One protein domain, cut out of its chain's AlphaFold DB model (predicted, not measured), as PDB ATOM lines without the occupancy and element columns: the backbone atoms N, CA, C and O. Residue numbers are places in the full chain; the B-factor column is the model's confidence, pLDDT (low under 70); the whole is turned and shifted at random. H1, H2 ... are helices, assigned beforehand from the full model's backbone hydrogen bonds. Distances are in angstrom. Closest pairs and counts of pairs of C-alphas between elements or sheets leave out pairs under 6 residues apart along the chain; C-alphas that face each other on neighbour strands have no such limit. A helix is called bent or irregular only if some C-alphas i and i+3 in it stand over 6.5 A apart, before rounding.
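AT A GLANCE: This is residues 21 to 99 of the 258 residues of an uncharacterized protein of Vibrio algivorus (UniProt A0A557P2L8). The longest helix, H2, and H1 make a narrow V, and short H3 spans its open end, a triangle with an empty middle; H4 packs on H3. The printed part has 79 residues with four named helices, H1 to H4 in order, all helix, and is loose: radius of gyration of the C-alphas 15.3 A, spans 48 by 24 by 19 A.

IN THESE COORDINATES: H2, residues 43 to 69, is 40.9 A long, kinks by 27 degrees near residue 56 and is irregular: C-alphas 44 and 47 are 8.0 A apart. H1, residues 21 to 41, 30.8 A, begins at C-alpha 21 (-5.726, 13.179, 19.660). H3 is residues 71 to 80, 14.3 A; H4, residues 88 to 97, 14.2 A, ends at C-alpha 97 (8.988, 24.237, 15.807).

HOW THE PARTS SIT: H2, with residues 45 to 53 alone, touches H1, a hairpin at a shallow tilt of 28 degrees; closest C-alphas Leu 39 and Ala 45, 5.7 A. H2 touches H3 with residues 63 to 67 alone, at a steep tilt of 55 degrees; closest C-alphas Tyr 67 and Ala 74, 5.3 A. H1 and H3 only just touch, only at their ends, with 3 pairs of C-alphas within 8 A; closest Ala 21 and Ala 79, 6.2 A. H3 and H4 form a hairpin, tilted steeply at 43 degrees; closest C-alphas Met 77 and Ala 94, 6.3 A. H4 is apart from H1 and H2. Every O i to N i+4 pair is within hydrogen-bond range in H3 and H4, 16 of 17 in H1, 18 of 23 in H2.

THE WHOLE: The farthest C-alphas, Ala 43 and Gln 99, are 47.9 A apart. The printed part has no cut and no long link; no printed residue is under pLDDT 70.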
ATOM      1  N   ALA A  21      -5.361  12.675  20.977       87.31
ATOM      2  CA  ALA A  21      -5.726  13.179  19.660       87.31
ATOM      3  C   ALA A  21      -6.711  12.229  18.969       87.31
ATOM      4  O   ALA A  21      -7.774  12.665  18.542       87.31
ATOM      5  N   ASP A  22      -6.434  10.923  18.985       90.25
ATOM      6  CA  ASP A  22      -7.305   9.895  18.405       90.25
ATOM      7  C   ASP A  22      -8.667   9.853  19.101       90.25
ATOM      8  O   ASP A  22      -9.697   9.751  18.436       90.25
ATOM      9  N   SER A  23      -8.689   9.980  20.431       90.44
ATOM     10  CA  SER A  23      -9.925  10.069  21.217       90.44
ATOM     11  C   SER A  23     -10.764  11.280  20.809       90.44
ATOM     12  O   SER A  23     -11.962  11.164  20.526       90.44
ATOM     13  N   TYR A  24     -10.127  12.448  20.698       90.75
ATOM     14  CA  TYR A  24     -10.783  13.674  20.263       90.75
ATOM     15  C   TYR A  24     -11.308  13.566  18.822       90.75
ATOM     16  O   TYR A  24     -12.467  13.901  18.550       90.75
ATOM     17  N   THR A  25     -10.493  13.045  17.901       91.12
ATOM     18  CA  THR A  25     -10.879  12.800  16.508       91.12
ATOM     19  C   THR A  25     -12.049  11.822  16.424       91.12
ATOM     20  O   THR A  25     -13.028  12.113  15.740       91.12
ATOM     21  N   PHE A  26     -12.010  10.705  17.154       91.62
ATOM     22  CA  PHE A  26     -13.087   9.714  17.168       91.62
ATOM     23  C   PHE A  26     -14.419  10.320  17.623       91.62
ATOM     24  O   PHE A  26     -15.442  10.139  16.955       91.62
ATOM     25  N   ASN A  27     -14.411  11.085  18.718       92.19
ATOM     26  CA  ASN A  27     -15.609  11.744  19.241       92.19
ATOM     27  C   ASN A  27     -16.165  12.781  18.254       92.19
ATOM     28  O   ASN A  27     -17.372  12.821  18.005       92.19
ATOM     29  N   THR A  28     -15.281  13.564  17.634       91.31
ATOM     30  CA  THR A  28     -15.650  14.582  16.641       91.31
ATOM     31  C   THR A  28     -16.289  13.939  15.410       91.31
ATOM     32  O   THR A  28     -17.418  14.282  15.053       91.31
ATOM     33  N   LEU A  29     -15.631  12.941  14.809       90.69
ATOM     34  CA  LEU A  29     -16.135  12.233  13.628       90.69
ATOM     35  C   LEU A  29     -17.443  11.488  13.921       90.69
ATOM     36  O   LEU A  29     -18.356  11.497  13.094       90.69
ATOM     37  N   SER A  30     -17.568  10.896  15.111       91.12
ATOM     38  CA  SER A  30     -18.802  10.236  15.550       91.12
ATOM     39  C   SER A  30     -19.954  11.229  15.709       91.12
ATOM     40  O   SER A  30     -21.078  10.933  15.301       91.12
ATOM     41  N   SER A  31     -19.694  12.422  16.257       92.12
ATOM     42  CA  SER A  31     -20.712  13.472  16.383       92.12
ATOM     43  C   SER A  31     -21.193  13.963  15.016       92.12
ATOM     44  O   SER A  31     -22.393  14.110  14.793       92.12
ATOM     45  N   TRP A  32     -20.278  14.119  14.055       91.12
ATOM     46  CA  TRP A  32     -20.617  14.505  12.689       91.12
ATOM     47  C   TRP A  32     -21.404  13.421  11.957       91.12
ATOM     48  O   TRP A  32     -22.327  13.743  11.216       91.12
ATOM     49  N   ALA A  33     -21.091  12.142  12.177       88.31
ATOM     50  CA  ALA A  33     -21.865  11.040  11.612       88.31
ATOM     51  C   ALA A  33     -23.315  11.042  12.125       88.31
ATOM     52  O   ALA A  33     -24.241  10.939  11.319       88.31
ATOM     53  N   LYS A  34     -23.517  11.241  13.437       90.56
ATOM     54  CA  LYS A  34     -24.854  11.378  14.042       90.56
ATOM     55  C   LYS A  34     -25.600  12.591  13.488       90.56
ATOM     56  O   LYS A  34     -26.702  12.440  12.972       90.56
ATOM     57  N   ARG A  35     -24.954  13.762  13.474       89.31
ATOM     58  CA  ARG A  35     -25.538  14.994  12.930       89.31
ATOM     59  C   ARG A  35     -25.915  14.849  11.456       89.31
ATOM     60  O   ARG A  35     -26.965  15.316  11.040       89.31
ATOM     61  N   ARG A  36     -25.100  14.159  10.653       88.00
ATOM     62  CA  ARG A  36     -25.431  13.869   9.248       88.00
ATOM     63  C   ARG A  36     -26.699  13.029   9.128       88.00
ATOM     64  O   ARG A  36     -27.506  13.287   8.241       88.00
ATOM     65  N   GLN A  37     -26.861  12.031   9.993       87.44
ATOM     66  CA  GLN A  37     -28.052  11.189  10.013       87.44
ATOM     67  C   GLN A  37     -29.292  11.996  10.413       87.44
ATOM     68  O   GLN A  37     -30.315  11.892   9.745       87.44
ATOM     69  N   GLU A  38     -29.186  12.854  11.426       88.62
ATOM     70  CA  GLU A  38     -30.267  13.754  11.855       88.62
ATOM     71  C   GLU A  38     -30.682  14.720  10.734       88.62
ATOM     72  O   GLU A  38     -31.855  14.782  10.377       88.62
ATOM     73  N   LEU A  39     -29.718  15.394  10.097       86.19
ATOM     74  CA  LEU A  39     -29.980  16.332   8.997       86.19
ATOM     75  C   LEU A  39     -30.503  15.637   7.732       86.19
ATOM     76  O   LEU A  39     -31.156  16.272   6.915       86.19
ATOM     77  N   SER A  40     -30.240  14.339   7.549       83.69
ATOM     78  CA  SER A  40     -30.799  13.583   6.419       83.69
ATOM     79  C   SER A  40     -32.305  13.332   6.540       83.69
ATOM     80  O   SER A  40     -32.957  13.049   5.536       83.69
ATOM     81  N   LEU A  41     -32.853  13.443   7.755       86.88
ATOM     82  CA  LEU A  41     -34.281  13.291   8.034       86.88
ATOM     83  C   LEU A  41     -35.040  14.624   7.920       86.88
ATOM     84  O   LEU A  41     -36.264  14.612   7.801       86.88
ATOM     85  N   ASP A  42     -34.331  15.757   7.930       84.62
ATOM     86  CA  ASP A  42     -34.903  17.097   7.806       84.62
ATOM     87  C   ASP A  42     -34.726  17.650   6.383       84.62
ATOM     88  O   ASP A  42     -33.627  17.984   5.940       84.62
ATOM     89  N   ALA A  43     -35.837  17.800   5.659       76.25
ATOM     90  CA  ALA A  43     -35.841  18.333   4.297       76.25
ATOM     91  C   ALA A  43     -35.370  19.801   4.211       76.25
ATOM     92  O   ALA A  43     -34.875  20.232   3.165       76.25
ATOM     93  N   SER A  44     -35.488  20.576   5.297       81.44
ATOM     94  CA  SER A  44     -35.065  21.981   5.334       81.44
ATOM     95  C   SER A  44     -33.545  22.148   5.473       81.44
ATOM     96  O   SER A  44     -32.984  23.158   5.044       81.44
ATOM     97  N   ALA A  45     -32.852  21.114   5.956       81.19
ATOM     98  CA  ALA A  45     -31.421  21.116   6.251       81.19
ATOM     99  C   ALA A  45     -30.514  20.765   5.053       81.19
ATOM    100  O   ALA A  45     -29.333  20.446   5.220       81.19
ATOM    101  N   THR A  46     -31.031  20.843   3.822       79.56
ATOM    102  CA  THR A  46     -30.324  20.411   2.601       79.56
ATOM    103  C   THR A  46     -28.947  21.079   2.434       79.56
ATOM    104  O   THR A  46     -27.982  20.430   2.021       79.56
ATOM    105  N   MET A  47     -28.820  22.365   2.787       80.50
ATOM    106  CA  MET A  47     -27.552  23.096   2.673       80.50
ATOM    107  C   MET A  47     -26.522  22.659   3.728       80.50
ATOM    108  O   MET A  47     -25.357  22.451   3.384       80.50
ATOM    109  N   GLU A  48     -26.941  22.466   4.983       81.56
ATOM    110  CA  GLU A  48     -26.065  21.971   6.057       81.56
ATOM    111  C   GLU A  48     -25.582  20.548   5.766       81.56
ATOM    112  O   GLU A  48     -24.399  20.236   5.926       81.56
ATOM    113  N   LEU A  49     -26.477  19.695   5.261       83.31
ATOM    114  CA  LEU A  49     -26.131  18.340   4.850       83.31
ATOM    115  C   LEU A  49     -25.068  18.354   3.744       83.31
ATOM    116  O   LEU A  49     -24.086  17.614   3.825       83.31
ATOM    117  N   HIS A  50     -25.228  19.220   2.736       83.38
ATOM    118  CA  HIS A  50     -24.248  19.365   1.663       83.38
ATOM    119  C   HIS A  50     -22.874  19.797   2.197       83.38
ATOM    120  O   HIS A  50     -21.864  19.213   1.810       83.38
ATOM    121  N   GLN A  51     -22.814  20.765   3.118       84.38
ATOM    122  CA  GLN A  51     -21.554  21.186   3.744       84.38
ATOM    123  C   GLN A  51     -20.883  20.025   4.491       84.38
ATOM    124  O   GLN A  51     -19.718  19.722   4.242       84.38
ATOM    125  N   LEU A  52     -21.634  19.306   5.331       83.12
ATOM    126  CA  LEU A  52     -21.113  18.215   6.161       83.12
ATOM    127  C   LEU A  52     -20.618  17.001   5.352       83.12
ATOM    128  O   LEU A  52     -19.802  16.211   5.836       83.12
ATOM    129  N   VAL A  53     -21.106  16.822   4.121       83.00
ATOM    130  CA  VAL A  53     -20.604  15.802   3.186       83.00
ATOM    131  C   VAL A  53     -19.205  16.157   2.672       83.00
ATOM    132  O   VAL A  53     -18.374  15.259   2.520       83.00
ATOM    133  N   HIS A  54     -18.913  17.443   2.451       84.62
ATOM    134  CA  HIS A  54     -17.617  17.884   1.916       84.62
ATOM    135  C   HIS A  54     -16.530  18.052   2.979       84.62
ATOM    136  O   HIS A  54     -15.356  17.954   2.634       84.62
ATOM    137  N   VAL A  55     -16.890  18.166   4.262       87.44
ATOM    138  CA  VAL A  55     -15.924  18.328   5.370       87.44
ATOM    139  C   VAL A  55     -14.788  17.296   5.325       87.44
ATOM    140  O   VAL A  55     -13.621  17.655   5.444       87.44
ATOM    141  N   HIS A  56     -15.082  16.010   5.090       86.38
ATOM    142  CA  HIS A  56     -14.022  14.994   5.016       86.38
ATOM    143  C   HIS A  56     -13.067  15.226   3.848       86.38
ATOM    144  O   HIS A  56     -11.866  15.013   3.989       86.38
ATOM    145  N   LYS A  57     -13.589  15.647   2.691       88.62
ATOM    146  CA  LYS A  57     -12.764  15.929   1.517       88.62
ATOM    147  C   LYS A  57     -11.772  17.045   1.839       88.62
ATOM    148  O   LYS A  57     -10.596  16.894   1.527       88.62
ATOM    149  N   ASP A  58     -12.229  18.106   2.491       90.06
ATOM    150  CA  ASP A  58     -11.380  19.247   2.835       90.06
ATOM    151  C   ASP A  58     -10.324  18.870   3.883       90.06
ATOM    152  O   ASP A  58      -9.158  19.233   3.729       90.06
ATOM    153  N   ILE A  59     -10.681  18.054   4.881       90.75
ATOM    154  CA  ILE A  59      -9.736  17.529   5.883       90.75
ATOM    155  C   ILE A  59      -8.656  16.664   5.227       90.75
ATOM    156  O   ILE A  59      -7.471  16.855   5.483       90.75
ATOM    157  N   TYR A  60      -9.035  15.725   4.358       90.44
ATOM    158  CA  TYR A  60      -8.053  14.859   3.707       90.44
ATOM    159  C   TYR A  60      -7.179  15.617   2.711       90.44
ATOM    160  O   TYR A  60      -5.985  15.347   2.641       90.44
ATOM    161  N   LEU A  61      -7.738  16.567   1.955       91.31
ATOM    162  CA  LEU A  61      -6.954  17.384   1.031       91.31
ATOM    163  C   LEU A  61      -5.962  18.270   1.783       91.31
ATOM    164  O   LEU A  61      -4.776  18.249   1.465       91.31
ATOM    165  N   SER A  62      -6.427  19.007   2.794       91.25
ATOM    166  CA  SER A  62      -5.557  19.865   3.608       91.25
ATOM    167  C   SER A  62      -4.480  19.054   4.326       91.25
ATOM    168  O   SER A  62      -3.304  19.389   4.217       91.25
ATOM    169  N   GLY A  63      -4.844  17.940   4.968       91.06
ATOM    170  CA  GLY A  63      -3.894  17.042   5.625       91.06
ATOM    171  C   GLY A  63      -2.878  16.427   4.658       91.06
ATOM    172  O   GLY A  63      -1.695  16.357   4.978       91.06
ATOM    173  N   LEU A  64      -3.307  16.039   3.452       91.56
ATOM    174  CA  LEU A  64      -2.413  15.507   2.423       91.56
ATOM    175  C   LEU A  64      -1.411  16.561   1.944       91.56
ATOM    176  O   LEU A  64      -0.223  16.262   1.857       91.56
ATOM    177  N   PHE A  65      -1.863  17.780   1.639       92.69
ATOM    178  CA  PHE A  65      -0.963  18.851   1.203       92.69
ATOM    179  C   PHE A  65      -0.026  19.303   2.326       92.69
ATOM    180  O   PHE A  65       1.153  19.527   2.074       92.69
ATOM    181  N   LEU A  66      -0.503  19.344   3.572       89.75
ATOM    182  CA  LEU A  66       0.343  19.606   4.735       89.75
ATOM    183  C   LEU A  66       1.425  18.528   4.899       89.75
ATOM    184  O   LEU A  66       2.593  18.844   5.116       89.75
ATOM    185  N   TYR A  67       1.054  17.258   4.728       91.12
ATOM    186  CA  TYR A  67       1.997  16.141   4.754       91.12
ATOM    187  C   TYR A  67       3.007  16.203   3.596       91.12
ATOM    188  O   TYR A  67       4.180  15.898   3.798       91.12
ATOM    189  N   GLN A  68       2.582  16.624   2.398       91.31
ATOM    190  CA  GLN A  68       3.471  16.835   1.246       91.31
ATOM    191  C   GLN A  68       4.454  17.992   1.459       91.31
ATOM    192  O   GLN A  68       5.577  17.913   0.970       91.31
ATOM    193  N   LEU A  69       4.051  19.043   2.182       88.12
ATOM    194  CA  LEU A  69       4.940  20.148   2.548       88.12
ATOM    195  C   LEU A  69       6.012  19.683   3.535       88.12
ATOM    196  O   LEU A  69       7.203  19.863   3.290       88.12
ATOM    197  N   LYS A  70       5.595  19.084   4.657       88.31
ATOM    198  CA  LYS A  70       6.517  18.558   5.667       88.31
ATOM    199  C   LYS A  70       5.847  17.453   6.494       88.31
ATOM    200  O   LYS A  70       5.018  17.758   7.354       88.31
ATOM    201  N   PRO A  71       6.238  16.177   6.317       89.69
ATOM    202  CA  PRO A  71       5.641  15.053   7.044       89.69
ATOM    203  C   PRO A  71       5.728  15.187   8.567       89.69
ATOM    204  O   PRO A  71       4.780  14.863   9.277       89.69
ATOM    205  N   GLU A  72       6.855  15.695   9.067       87.75
ATOM    206  CA  GLU A  72       7.089  15.855  10.506       87.75
ATOM    207  C   GLU A  72       6.180  16.922  11.131       87.75
ATOM    208  O   GLU A  72       5.705  16.734  12.248       87.75
ATOM    209  N   LEU A  73       5.819  17.969  10.378       86.56
ATOM    210  CA  LEU A  73       4.841  18.958  10.829       86.56
ATOM    211  C   LEU A  73       3.456  18.332  10.972       86.56
ATOM    212  O   LEU A  73       2.815  18.496  12.005       86.56
ATOM    213  N   ALA A  74       3.003  17.592   9.958       88.94
ATOM    214  CA  ALA A  74       1.696  16.944   9.994       88.94
ATOM    215  C   ALA A  74       1.584  15.969  11.181       88.94
ATOM    216  O   ALA A  74       0.573  15.969  11.882       88.94
ATOM    217  N   LYS A  75       2.642  15.192  11.460       87.31
ATOM    218  CA  LYS A  75       2.710  14.304  12.633       87.31
ATOM    219  C   LYS A  75       2.737  15.083  13.948       87.31
ATOM    220  O   LYS A  75       1.989  14.752  14.861       87.31
ATOM    221  N   SER A  76       3.571  16.119  14.041       86.06
ATOM    222  CA  SER A  76       3.688  16.962  15.236       86.06
ATOM    223  C   SER A  76       2.363  17.640  15.570       86.06
ATOM    224  O   SER A  76       1.962  17.654  16.727       86.06
ATOM    225  N   MET A  77       1.661  18.168  14.567       85.56
ATOM    226  CA  MET A  77       0.345  18.777  14.742       85.56
ATOM    227  C   MET A  77      -0.701  17.748  15.156       85.56
ATOM    228  O   MET A  77      -1.454  18.001  16.090       85.56
ATOM    229  N   ALA A  78      -0.718  16.576  14.517       86.12
ATOM    230  CA  ALA A  78      -1.626  15.497  14.895       86.12
ATOM    231  C   ALA A  78      -1.398  15.016  16.340       86.12
ATOM    232  O   ALA A  78      -2.350  14.623  17.001       86.12
ATOM    233  N   ALA A  79      -0.162  15.069  16.845       81.62
ATOM    234  CA  ALA A  79       0.162  14.688  18.219       81.62
ATOM    235  C   ALA A  79      -0.093  15.807  19.249       81.62
ATOM    236  O   ALA A  79      -0.455  15.516  20.389       81.62
ATOM    237  N   ALA A  80       0.113  17.073  18.873       76.62
ATOM    238  CA  ALA A  80       0.039  18.218  19.786       76.62
ATOM    239  C   ALA A  80      -1.369  18.829  19.903       76.62
ATOM    240  O   ALA A  80      -1.719  19.399  20.942       76.62
ATOM    241  N   LEU A  81      -2.183  18.725  18.850       78.69
ATOM    242  CA  LEU A  81      -3.494  19.365  18.772       78.69
ATOM    243  C   LEU A  81      -4.604  18.379  19.154       78.69
ATOM    244  O   LEU A  81      -4.899  17.434  18.425       78.69
ATOM    245  N   ALA A  82      -5.251  18.614  20.294       79.50
ATOM    246  CA  ALA A  82      -6.415  17.872  20.759       79.50
ATOM    247  C   ALA A  82      -7.258  18.740  21.705       79.50
ATOM    248  O   ALA A  82      -6.744  19.301  22.672       79.50
ATOM    249  N   GLY A  83      -8.571  18.808  21.464       76.00
ATOM    250  CA  GLY A  83      -9.499  19.529  22.339       76.00
ATOM    251  C   GLY A  83      -9.126  21.002  22.515       76.00
ATOM    252  O   GLY A  83      -9.132  21.764  21.552       76.00
ATOM    253  N   GLU A  84      -8.800  21.386  23.747       70.88
ATOM    254  CA  GLU A  84      -8.485  22.767  24.140       70.88
ATOM    255  C   GLU A  84      -7.180  23.306  23.533       70.88
ATOM    256  O   GLU A  84      -6.997  24.518  23.484       70.88
ATOM    257  N   SER A  85      -6.290  22.441  23.029       72.94
ATOM    258  CA  SER A  85      -5.061  22.888  22.358       72.94
ATOM    259  C   SER A  85      -5.260  23.250  20.882       72.94
ATOM    260  O   SER A  85      -4.298  23.619  20.215       72.94
ATOM    261  N   ILE A  86      -6.488  23.182  20.350       81.19
ATOM    262  CA  ILE A  86      -6.804  23.659  18.996       81.19
ATOM    263  C   ILE A  86      -6.967  25.182  19.039       81.19
ATOM    264  O   ILE A  86      -8.073  25.721  19.028       81.19
ATOM    265  N   THR A  87      -5.837  25.880  19.109       82.69
ATOM    266  CA  THR A  87      -5.762  27.342  19.084       82.69
ATOM    267  C   THR A  87      -4.864  27.813  17.946       82.69
ATOM    268  O   THR A  87      -3.985  27.088  17.474       82.69
ATOM    269  N   GLU A  88      -5.052  29.062  17.516       82.31
ATOM    270  CA  GLU A  88      -4.158  29.686  16.535       82.31
ATOM    271  C   GLU A  88      -2.712  29.729  17.045       82.31
ATOM    272  O   GLU A  88      -1.781  29.486  16.283       82.31
ATOM    273  N   THR A  89      -2.514  29.963  18.345       83.31
ATOM    274  CA  THR A  89      -1.186  29.970  18.973       83.31
ATOM    275  C   THR A  89      -0.485  28.619  18.841       83.31
ATOM    276  O   THR A  89       0.630  28.574  18.333       83.31
ATOM    277  N   ALA A  90      -1.163  27.514  19.168       80.94
ATOM    278  CA  ALA A  90      -0.599  26.170  19.053       80.94
ATOM    279  C   ALA A  90      -0.273  25.790  17.598       80.94
ATOM    280  O   ALA A  90       0.699  25.078  17.339       80.94
ATOM    281  N   LEU A  91      -1.055  26.289  16.632       82.50
ATOM    282  CA  LEU A  91      -0.752  26.148  15.209       82.50
ATOM    283  C   LEU A  91       0.548  26.877  14.834       82.50
ATOM    284  O   LEU A  91       1.391  26.301  14.148       82.50
ATOM    285  N   PHE A  92       0.728  28.122  15.279       83.38
ATOM    286  CA  PHE A  92       1.951  28.879  15.000       83.38
ATOM    287  C   PHE A  92       3.174  28.274  15.682       83.38
ATOM    288  O   PHE A  92       4.212  28.150  15.037       83.38
ATOM    289  N   ASP A  93       3.034  27.817  16.923       82.44
ATOM    290  CA  ASP A  93       4.106  27.134  17.643       82.44
ATOM    291  C   ASP A  93       4.533  25.855  16.911       82.44
ATOM    292  O   ASP A  93       5.726  25.602  16.738       82.44
ATOM    293  N   ALA A  94       3.575  25.073  16.394       82.31
ATOM    294  CA  ALA A  94       3.868  23.881  15.602       82.31
ATOM    295  C   ALA A  94       4.586  24.213  14.281       82.31
ATOM    296  O   ALA A  94       5.498  23.483  13.882       82.31
ATOM    297  N   LEU A  95       4.214  25.309  13.613       84.31
ATOM    298  CA  LEU A  95       4.873  25.780  12.391       84.31
ATOM    299  C   LEU A  95       6.312  26.244  12.662       84.31
ATOM    300  O   LEU A  95       7.229  25.809  11.961       84.31
ATOM    301  N   SER A  96       6.518  27.044  13.713       83.62
ATOM    302  CA  SER A  96       7.837  27.521  14.143       83.62
ATOM    303  C   SER A  96       8.747  26.376  14.590       83.62
ATOM    304  O   SER A  96       9.892  26.297  14.149       83.62
ATOM    305  N   LEU A  97       8.237  25.427  15.383       83.25
ATOM    306  CA  LEU A  97       8.988  24.237  15.807       83.25
ATOM    307  C   LEU A  97       9.476  23.415  14.609       83.25
ATOM    308  O   LEU A  97      10.574  22.861  14.613       83.25
ATOM    309  N   ASN A  98       8.662  23.356  13.558       81.19
ATOM    310  CA  ASN A  98       8.986  22.648  12.334       81.19
ATOM    311  C   ASN A  98       9.727  23.519  11.316       81.19
ATOM    312  O   ASN A  98       9.809  23.111  10.158       81.19
ATOM    313  N   GLN A  99      10.297  24.664  11.704       81.50
ATOM    314  CA  GLN A  99      11.078  25.542  10.819       81.50
ATOM    315  C   GLN A  99      10.334  25.883   9.518       81.50
ATOM    316  O   GLN A  99      10.950  26.097   8.474       81.50
TER     317      GLN A  99